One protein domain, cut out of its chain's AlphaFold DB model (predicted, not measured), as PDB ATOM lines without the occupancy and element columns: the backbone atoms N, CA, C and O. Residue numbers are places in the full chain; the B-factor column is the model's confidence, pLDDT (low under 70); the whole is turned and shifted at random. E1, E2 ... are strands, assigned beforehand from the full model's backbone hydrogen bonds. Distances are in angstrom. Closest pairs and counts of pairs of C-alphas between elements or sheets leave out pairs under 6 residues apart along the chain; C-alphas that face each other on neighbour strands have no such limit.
ATOM      1  N   PRO A   2     -83.379  28.995 -20.989       81.69
ATOM      2  CA  PRO A   2     -83.233  29.146 -19.547       81.69
ATOM      3  C   PRO A   2     -82.271  30.293 -19.184       81.69
ATOM      4  O   PRO A   2     -81.345  30.565 -19.954       81.69
ATOM      5  N   PRO A   3     -82.437  30.942 -18.017       82.00
ATOM      6  CA  PRO A   3     -81.449  31.882 -17.492       82.00
ATOM      7  C   PRO A   3     -80.078  31.215 -17.316       82.00
ATOM      8  O   PRO A   3     -79.990  30.065 -16.883       82.00
ATOM      9  N   CYS A   4     -78.997  31.939 -17.611       80.81
ATOM     10  CA  CYS A   4     -77.630  31.445 -17.459       80.81
ATOM     11  C   CYS A   4     -76.850  32.329 -16.484       80.81
ATOM     12  O   CYS A   4     -76.925  33.551 -16.554       80.81
ATOM     13  N   ARG A   5     -76.058  31.721 -15.592       85.62
ATOM     14  CA  ARG A   5     -75.219  32.462 -14.633       85.62
ATOM     15  C   ARG A   5     -74.013  33.155 -15.278       85.62
ATOM     16  O   ARG A   5     -73.523  34.126 -14.719       85.62
ATOM     17  N   HIS A   6     -73.544  32.655 -16.422       85.12
ATOM     18  CA  HIS A   6     -72.365  33.168 -17.134       85.12
ATOM     19  C   HIS A   6     -72.688  33.430 -18.610       85.12
ATOM     20  O   HIS A   6     -72.175  32.742 -19.496       85.12
ATOM     21  N   PRO A   7     -73.591  34.378 -18.886       77.81
ATOM     22  CA  PRO A   7     -74.102  34.631 -20.229       77.81
ATOM     23  C   PRO A   7     -73.042  35.131 -21.226       77.81
ATOM     24  O   PRO A   7     -73.219  35.025 -22.435       77.81
ATOM     25  N   ASP A   8     -71.938  35.672 -20.719       81.56
ATOM     26  CA  ASP A   8     -70.751  36.094 -21.461       81.56
ATOM     27  C   ASP A   8     -69.900  34.909 -21.948       81.56
ATOM     28  O   ASP A   8     -69.177  35.030 -22.938       81.56
ATOM     29  N   LYS A   9     -70.018  33.751 -21.286       83.44
ATOM     30  CA  LYS A   9     -69.210  32.548 -21.548       83.44
ATOM     31  C   LYS A   9     -69.927  31.497 -22.385       83.44
ATOM     32  O   LYS A   9     -69.303  30.524 -22.796       83.44
ATOM     33  N   VAL A  10     -71.227  31.663 -22.614       79.88
ATOM     34  CA  VAL A  10     -72.046  30.698 -23.353       79.88
ATOM     35  C   VAL A  10     -72.760  31.362 -24.523       79.88
ATOM     36  O   VAL A  10     -73.010  32.566 -24.535       79.88
ATOM     37  N   MET A  11     -73.094  30.560 -25.527       80.94
ATOM     38  CA  MET A  11     -73.925  30.977 -26.654       80.94
ATOM     39  C   MET A  11     -75.229  30.189 -26.624       80.94
ATOM     40  O   MET A  11     -75.239  29.029 -26.221       80.94
ATOM     41  N   GLY A  12     -76.328  30.833 -27.023       83.31
ATOM     42  CA  GLY A  12     -77.624  30.168 -27.100       83.31
ATOM     43  C   GLY A  12     -77.670  29.194 -28.276       83.31
ATOM     44  O   GLY A  12     -77.840  27.996 -28.092       83.31
ATOM     45  N   ILE A  13     -77.487  29.730 -29.476       83.00
ATOM     46  CA  ILE A  13     -77.331  28.980 -30.728       83.00
ATOM     47  C   ILE A  13     -75.986  29.346 -31.349       83.00
ATOM     48  O   ILE A  13     -75.487  30.424 -31.073       83.00
ATOM     49  N   THR A  14     -75.360  28.506 -32.156       82.31
ATOM     50  CA  THR A  14     -74.137  28.900 -32.883       82.31
ATOM     51  C   THR A  14     -74.501  29.838 -34.045       82.31
ATOM     52  O   THR A  14     -75.615  29.718 -34.570       82.31
ATOM     53  N   PRO A  15     -73.616  30.761 -34.485       84.75
ATOM     54  CA  PRO A  15     -73.871  31.558 -35.677       84.75
ATOM     55  C   PRO A  15     -74.166  30.649 -36.870       84.75
ATOM     56  O   PRO A  15     -73.351  29.788 -37.192       84.75
ATOM     57  N   HIS A  16     -75.317  30.823 -37.511       83.62
ATOM     58  CA  HIS A  16     -75.736  29.972 -38.625       83.62
ATOM     59  C   HIS A  16     -76.477  30.767 -39.695       83.62
ATOM     60  O   HIS A  16     -76.878  31.916 -39.492       83.62
ATOM     61  N   HIS A  17     -76.632  30.124 -40.847       76.00
ATOM     62  CA  HIS A  17     -77.442  30.588 -41.958       76.00
ATOM     63  C   HIS A  17     -78.625  29.639 -42.109       76.00
ATOM     64  O   HIS A  17     -78.459  28.420 -42.074       76.00
ATOM     65  N   ASP A  18     -79.815  30.196 -42.298       79.56
ATOM     66  CA  ASP A  18     -81.007  29.393 -42.535       79.56
ATOM     67  C   ASP A  18     -81.040  28.958 -44.004       79.56
ATOM     68  O   ASP A  18     -81.185  29.787 -44.904       79.56
ATOM     69  N   GLY A  19     -80.914  27.654 -44.260       76.31
ATOM     70  CA  GLY A  19     -80.834  27.104 -45.621       76.31
ATOM     71  C   GLY A  19     -82.132  27.175 -46.438       76.31
ATOM     72  O   GLY A  19     -82.115  26.892 -47.630       76.31
ATOM     73  N   LEU A  20     -83.262  27.549 -45.826       69.75
ATOM     74  CA  LEU A  20     -84.602  27.476 -46.433       69.75
ATOM     75  C   LEU A  20     -85.111  28.812 -47.014       69.75
ATOM     76  O   LEU A  20     -86.285  28.935 -47.355       69.75
ATOM     77  N   GLY A  21     -84.261  29.836 -47.138       72.50
ATOM     78  CA  GLY A  21     -84.576  31.101 -47.827       72.50
ATOM     79  C   GLY A  21     -85.507  32.073 -47.076       72.50
ATOM     80  O   GLY A  21     -85.452  33.287 -47.306       72.50
ATOM     81  N   LEU A  22     -86.328  31.586 -46.142       76.62
ATOM     82  CA  LEU A  22     -87.180  32.401 -45.274       76.62
ATOM     83  C   LEU A  22     -87.284  31.793 -43.875       76.62
ATOM     84  O   LEU A  22     -87.752  30.670 -43.711       76.62
ATOM     85  N   THR A  23     -86.982  32.612 -42.871       77.56
ATOM     86  CA  THR A  23     -87.193  32.277 -41.461       77.56
ATOM     87  C   THR A  23     -88.077  33.330 -40.818       77.56
ATOM     88  O   THR A  23     -87.839  34.537 -40.947       77.56
ATOM     89  N   LEU A  24     -89.116  32.865 -40.130       79.81
ATOM     90  CA  LEU A  24     -90.029  33.688 -39.347       79.81
ATOM     91  C   LEU A  24     -89.781  33.389 -37.870       79.81
ATOM     92  O   LEU A  24     -90.089  32.294 -37.406       79.81
ATOM     93  N   LEU A  25     -89.230  34.358 -37.137       81.44
ATOM     94  CA  LEU A  25     -89.020  34.236 -35.696       81.44
ATOM     95  C   LEU A  25     -90.120  35.000 -34.956       81.44
ATOM     96  O   LEU A  25     -90.337  36.191 -35.197       81.44
ATOM     97  N   LEU A  26     -90.798  34.308 -34.041       83.69
ATOM     98  CA  LEU A  26     -91.710  34.914 -33.079       83.69
ATOM     99  C   LEU A  26     -90.968  35.099 -31.756       83.69
ATOM    100  O   LEU A  26     -90.517  34.129 -31.151       83.69
ATOM    101  N   HIS A  27     -90.846  36.346 -31.321       78.38
ATOM    102  CA  HIS A  27     -90.257  36.678 -30.035       78.38
ATOM    103  C   HIS A  27     -91.389  36.793 -29.005       78.38
ATOM    104  O   HIS A  27     -92.302  37.594 -29.183       78.38
ATOM    105  N   VAL A  28     -91.391  35.901 -28.011       78.19
ATOM    106  CA  VAL A  28     -92.529  35.690 -27.088       78.19
ATOM    107  C   VAL A  28     -92.415  36.463 -25.774       78.19
ATOM    108  O   VAL A  28     -93.389  36.554 -25.035       78.19
ATOM    109  N   ASP A  29     -91.232  36.982 -25.470       78.69
ATOM    110  CA  ASP A  29     -90.915  37.742 -24.264       78.69
ATOM    111  C   ASP A  29     -90.134  39.004 -24.663       78.69
ATOM    112  O   ASP A  29     -89.734  39.106 -25.808       78.69
ATOM    113  N   ASP A  30     -89.913  39.974 -23.776       75.81
ATOM    114  CA  ASP A  30     -89.130  41.181 -24.112       75.81
ATOM    115  C   ASP A  30     -87.620  40.993 -23.848       75.81
ATOM    116  O   ASP A  30     -86.888  41.958 -23.607       75.81
ATOM    117  N   THR A  31     -87.125  39.748 -23.821       79.75
ATOM    118  CA  THR A  31     -85.724  39.480 -23.481       79.75
ATOM    119  C   THR A  31     -84.815  39.744 -24.681       79.75
ATOM    120  O   THR A  31     -84.841  38.985 -25.653       79.75
ATOM    121  N   PRO A  32     -83.878  40.702 -24.598       77.94
ATOM    122  CA  PRO A  32     -82.906  40.897 -25.663       77.94
ATOM    123  C   PRO A  32     -82.021  39.655 -25.839       77.94
ATOM    124  O   PRO A  32     -81.630  38.987 -24.878       77.94
ATOM    125  N   GLY A  33     -81.657  39.355 -27.085       81.62
ATOM    126  CA  GLY A  33     -80.705  38.276 -27.353       81.62
ATOM    127  C   GLY A  33     -80.526  37.880 -28.811       81.62
ATOM    128  O   GLY A  33     -79.519  37.268 -29.162       81.62
ATOM    129  N   LEU A  34     -81.452  38.253 -29.692       86.38
ATOM    130  CA  LEU A  34     -81.286  38.015 -31.119       86.38
ATOM    131  C   LEU A  34     -80.320  39.042 -31.728       86.38
ATOM    132  O   LEU A  34     -80.456  40.246 -31.520       86.38
ATOM    133  N   GLN A  35     -79.350  38.562 -32.498       86.19
ATOM    134  CA  GLN A  35     -78.369  39.369 -33.213       86.19
ATOM    135  C   GLN A  35     -78.237  38.881 -34.657       86.19
ATOM    136  O   GLN A  35     -78.397  37.697 -34.965       86.19
ATOM    137  N   VAL A  36     -77.930  39.803 -35.564       85.81
ATOM    138  CA  VAL A  36     -77.662  39.502 -36.973       85.81
ATOM    139  C   VAL A  36     -76.319  40.076 -37.381       85.81
ATOM    140  O   VAL A  36     -75.974  41.193 -36.998       85.81
ATOM    141  N   ARG A  37     -75.554  39.322 -38.167       83.31
ATOM    142  CA  ARG A  37     -74.318  39.800 -38.772       83.31
ATOM    143  C   ARG A  37     -74.608  40.362 -40.156       83.31
ATOM    144  O   ARG A  37     -75.194  39.679 -40.990       83.31
ATOM    145  N   MET A  38     -74.200  41.601 -40.400       81.31
ATOM    146  CA  MET A  38     -74.295  42.264 -41.703       81.31
ATOM    147  C   MET A  38     -72.982  43.003 -41.965       81.31
ATOM    148  O   MET A  38     -72.509  43.734 -41.097       81.31
ATOM    149  N   GLY A  39     -72.357  42.786 -43.126       82.00
ATOM    150  CA  GLY A  39     -71.073  43.427 -43.450       82.00
ATOM    151  C   GLY A  39     -69.990  43.161 -42.396       82.00
ATOM    152  O   GLY A  39     -69.298  44.074 -41.958       82.00
ATOM    153  N   GLY A  40     -69.924  41.928 -41.885       83.44
ATOM    154  CA  GLY A  40     -68.954  41.519 -40.867       83.44
ATOM    155  C   GLY A  40     -69.255  41.980 -39.434       83.44
ATOM    156  O   GLY A  40     -68.648  41.435 -38.511       83.44
ATOM    157  N   ARG A  41     -70.213  42.890 -39.223       83.12
ATOM    158  CA  ARG A  41     -70.562  43.467 -37.913       83.12
ATOM    159  C   ARG A  41     -71.848  42.868 -37.347       83.12
ATOM    160  O   ARG A  41     -72.758  42.547 -38.104       83.12
ATOM    161  N   TRP A  42     -71.919  42.739 -36.024       83.50
ATOM    162  CA  TRP A  42     -73.101  42.257 -35.302       83.50
ATOM    163  C   TRP A  42     -74.034  43.405 -34.925       83.50
ATOM    164  O   TRP A  42     -73.580  44.442 -34.445       83.50
ATOM    165  N   PHE A  43     -75.334  43.192 -35.110       84.25
ATOM    166  CA  PHE A  43     -76.392  44.140 -34.779       84.25
ATOM    167  C   PHE A  43     -77.416  43.466 -33.861       84.25
ATOM    168  O   PHE A  43     -77.938  42.409 -34.239       84.25
ATOM    169  N   PRO A  44     -77.704  44.032 -32.672       84.31
ATOM    170  CA  PRO A  44     -78.788  43.553 -31.828       84.31
ATOM    171  C   PRO A  44     -80.135  43.847 -32.485       84.31
ATOM    172  O   PRO A  44     -80.283  44.821 -33.225       84.31
ATOM    173  N   LEU A  45     -81.108  42.983 -32.230       81.62
ATOM    174  CA  LEU A  45     -82.480  43.180 -32.669       81.62
ATOM    175  C   LEU A  45     -83.354  43.356 -31.446       81.62
ATOM    176  O   LEU A  45     -83.557  42.412 -30.681       81.62
ATOM    177  N   ASP A  46     -83.863  44.570 -31.299       75.88
ATOM    178  CA  ASP A  46     -84.788  44.900 -30.232       75.88
ATOM    179  C   ASP A  46     -86.154  44.270 -30.532       75.88
ATOM    180  O   ASP A  46     -86.680  44.407 -31.646       75.88
ATOM    181  N   PRO A  47     -86.741  43.545 -29.567       69.00
ATOM    182  CA  PRO A  47     -88.110  43.082 -29.683       69.00
ATOM    183  C   PRO A  47     -89.063  44.271 -29.807       69.00
ATOM    184  O   PRO A  47     -89.161  45.108 -28.914       69.00
ATOM    185  N   LEU A  48     -89.771  44.350 -30.930       69.38
ATOM    186  CA  LEU A  48     -90.893  45.269 -31.097       69.38
ATOM    187  C   LEU A  48     -92.153  44.578 -30.551       69.38
ATOM    188  O   LEU A  48     -92.475  43.484 -31.031       69.38
ATOM    189  N   PRO A  49     -92.882  45.182 -29.594       62.88
ATOM    190  CA  PRO A  49     -94.094  44.587 -29.038       62.88
ATOM    191  C   PRO A  49     -95.100  44.241 -30.146       62.88
ATOM    192  O   PRO A  49     -95.525  45.110 -30.904       62.88
ATOM    193  N   GLY A  50     -95.457  42.959 -30.272       61.22
ATOM    194  CA  GLY A  50     -96.425  42.473 -31.265       61.22
ATOM    195  C   GLY A  50     -95.914  42.341 -32.708       61.22
ATOM    196  O   GLY A  50     -96.687  41.969 -33.593       61.22
ATOM    197  N   ALA A  51     -94.632  42.599 -32.982       61.59
ATOM    198  CA  ALA A  51     -94.082  42.492 -34.331       61.59
ATOM    199  C   ALA A  51     -93.484  41.105 -34.607       61.59
ATOM    200  O   ALA A  51     -92.617  40.609 -33.884       61.59
ATOM    201  N   ARG A  52     -93.882  40.494 -35.728       56.84
ATOM    202  CA  ARG A  52     -93.176  39.336 -36.297       56.84
ATOM    203  C   ARG A  52     -91.968  39.840 -37.079       56.84
ATOM    204  O   ARG A  52     -92.128  40.588 -38.042       56.84
ATOM    205  N   GLN A  53     -90.762  39.415 -36.705       65.06
ATOM    206  CA  GLN A  53     -89.566  39.778 -37.464       65.06
ATOM    207  C   GLN A  53     -89.473  38.902 -38.720       65.06
ATOM    208  O   GLN A  53     -89.353  37.679 -38.632       65.06
ATOM    209  N   ARG A  54     -89.542  39.526 -39.905       56.28
ATOM    210  CA  ARG A  54     -89.421  38.842 -41.201       56.28
ATOM    211  C   ARG A  54     -88.030  39.054 -41.789       56.28
ATOM    212  O   ARG A  54     -87.630  40.187 -42.049       56.28
ATOM    213  N   ARG A  55     -87.315  37.964 -42.063       61.25
ATOM    214  CA  ARG A  55     -86.058  37.986 -42.828       61.25
ATOM    215  C   ARG A  55     -86.336  37.671 -44.300       61.25
ATOM    216  O   ARG A  55     -87.240  36.903 -44.601       61.25
ATOM    217  N   ARG A  56     -85.568  38.249 -45.223       55.03
ATOM    218  CA  ARG A  56     -85.446  37.759 -46.609       55.03
ATOM    219  C   ARG A  56     -83.993  37.338 -46.826       55.03
ATOM    220  O   ARG A  56     -83.099  38.040 -46.348       55.03
ATOM    221  N   HIS A  57     -83.762  36.221 -47.508       54.09
ATOM    222  CA  HIS A  57     -82.418  35.794 -47.899       54.09
ATOM    223  C   HIS A  57     -81.837  36.756 -48.960       54.09
ATOM    224  O   HIS A  57     -82.536  37.066 -49.928       54.09
ATOM    225  N   PRO A  58     -80.612  37.289 -48.789       52.53
ATOM    226  CA  PRO A  58     -79.862  37.895 -49.891       52.53
ATOM    227  C   PRO A  58     -79.352  36.791 -50.840       52.53
ATOM    228  O   PRO A  58     -79.158  35.676 -50.383       52.53
ATOM    229  N   PRO A  59     -79.084  37.075 -52.124       53.53
ATOM    230  CA  PRO A  59     -78.643  36.067 -53.101       53.53
ATOM    231  C   PRO A  59     -77.274  35.429 -52.797       53.53
ATOM    232  O   PRO A  59     -76.898  34.471 -53.462       53.53
ATOM    233  N   ASP A  60     -76.535  35.956 -51.816       53.50
ATOM    234  CA  ASP A  60     -75.224  35.460 -51.410       53.50
ATOM    235  C   ASP A  60     -75.322  34.671 -50.082       53.50
ATOM    236  O   ASP A  60     -75.641  35.270 -49.038       53.50
ATOM    237  N   PRO A  61     -75.052  33.350 -50.091       55.41
ATOM    238  CA  PRO A  61     -75.104  32.508 -48.903       55.41
ATOM    239  C   PRO A  61     -74.057  32.878 -47.842       55.41
ATOM    240  O   PRO A  61     -74.278  32.548 -46.680       55.41
ATOM    241  N   ASP A  62     -72.990  33.614 -48.173       56.75
ATOM    242  CA  ASP A  62     -71.876  33.892 -47.252       56.75
ATOM    243  C   ASP A  62     -72.112  35.088 -46.307       56.75
ATOM    244  O   ASP A  62     -71.360  35.321 -45.356       56.75
ATOM    245  N   GLN A  63     -73.177  35.876 -46.510       53.59
ATOM    246  CA  GLN A  63     -73.205  37.240 -45.956       53.59
ATOM    247  C   GLN A  63     -74.088  37.499 -44.728       53.59
ATOM    248  O   GLN A  63     -74.090  38.627 -44.225       53.59
ATOM    249  N   ARG A  64     -74.826  36.519 -44.184       59.34
ATOM    250  CA  ARG A  64     -75.673  36.752 -42.993       59.34
ATOM    251  C   ARG A  64     -75.688  35.601 -41.993       59.34
ATOM    252  O   ARG A  64     -76.575  34.758 -42.020       59.34
ATOM    253  N   HIS A  65     -74.771  35.666 -41.033       64.75
ATOM    254  CA  HIS A  65     -74.826  34.815 -39.850       64.75
ATOM    255  C   HIS A  65     -75.869  35.372 -38.870       64.75
ATOM    256  O   HIS A  65     -75.797  36.538 -38.472       64.75
ATOM    257  N   VAL A  66     -76.838  34.557 -38.465       67.62
ATOM    258  CA  VAL A  66     -77.766  34.865 -37.371       67.62
ATOM    259  C   VAL A  66     -77.269  34.187 -36.105       67.62
ATOM    260  O   VAL A  66     -76.804  33.052 -36.128       67.62
ATOM    261  N   GLN A  67     -77.364  34.904 -34.991       71.50
ATOM    262  CA  GLN A  67     -76.959  34.431 -33.679       71.50
ATOM    263  C   GLN A  67     -78.018  34.832 -32.658       71.50
ATOM    264  O   GLN A  67     -78.306  36.009 -32.480       71.50
ATOM    265  N   GLU A  68     -78.537  33.875 -31.903       63.56
ATOM    266  CA  GLU A  68     -79.287  34.143 -30.678       63.56
ATOM    267  C   GLU A  68     -78.324  34.013 -29.485       63.56
ATOM    268  O   GLU A  68     -77.980  32.920 -29.030       63.56
ATOM    269  N   ARG A  69     -77.781  35.136 -29.008       57.88
ATOM    270  CA  ARG A  69     -77.079  35.201 -27.719       57.88
ATOM    271  C   ARG A  69     -78.115  35.466 -26.639       57.88
ATOM    272  O   ARG A  69     -78.451  36.611 -26.370       57.88
ATOM    273  N   ARG A  70     -78.607  34.424 -25.974       54.16
ATOM    274  CA  ARG A  70     -79.398  34.620 -24.754       54.16
ATOM    275  C   ARG A  70     -78.455  34.865 -23.589       54.16
ATOM    276  O   ARG A  70     -77.890  33.936 -23.023       54.16
ATOM    277  N   ALA A  71     -78.305  36.139 -23.256       42.00
ATOM    278  CA  ALA A  71     -77.558  36.602 -22.107       42.00
ATOM    279  C   ALA A  71     -78.509  37.226 -21.078       42.00
ATOM    280  O   ALA A  71     -78.583  38.442 -20.964       42.00
TER     281      ALA A  71
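Overview. This is residues 2 to 71 of the 113 residues of an uncharacterized protein of Aegilops tauschii subsp. strangulata (UniProt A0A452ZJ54). With little regular structure, this is mostly loop chain around a small three-stranded antiparallel sheet, E2 - E1 - E3; residues 12 to 15 run alongside E3. Two long loops reach out to one side of the sheet and meet in a short antiparallel pairing, residues 24 to 25 with 53 to 54. The printed part has 70 residues, no named helix and strands E1, E2, E3 in chain order; the class is all strand, with 12 residues in named elements. It is compact, radius of gyration of the C-alphas 12.7 A, spanning 38 by 29 by 19 A.

Along the chain. Find C-alpha 34 at (-81.286, 38.015, -31.119); E1, residues 34 to 38, runs 13.4 A from there. E2 is residues 41 to 44, 10.2 A; E3, residues 66 to 68, ends at (-79.287, 34.143, -30.678).

Arrangement. Look first at hairpin E1 and E2, antiparallel at 151 degrees, with N 43 and O 36 2.8 A apart. Antiparallel E3 is at 157 degrees to E1; N 35 and O 67 are 2.8 A apart. E2 and E3 are apart.

Size, cuts and confidence. The C-alphas farthest apart, Arg 5 and Pro 59, are 38.8 A apart. The printed part has no cut; link E2 to E3 is long, 21 residues. Look for pLDDT under 70 at residues 20, 47 to 66 and 68 to 71.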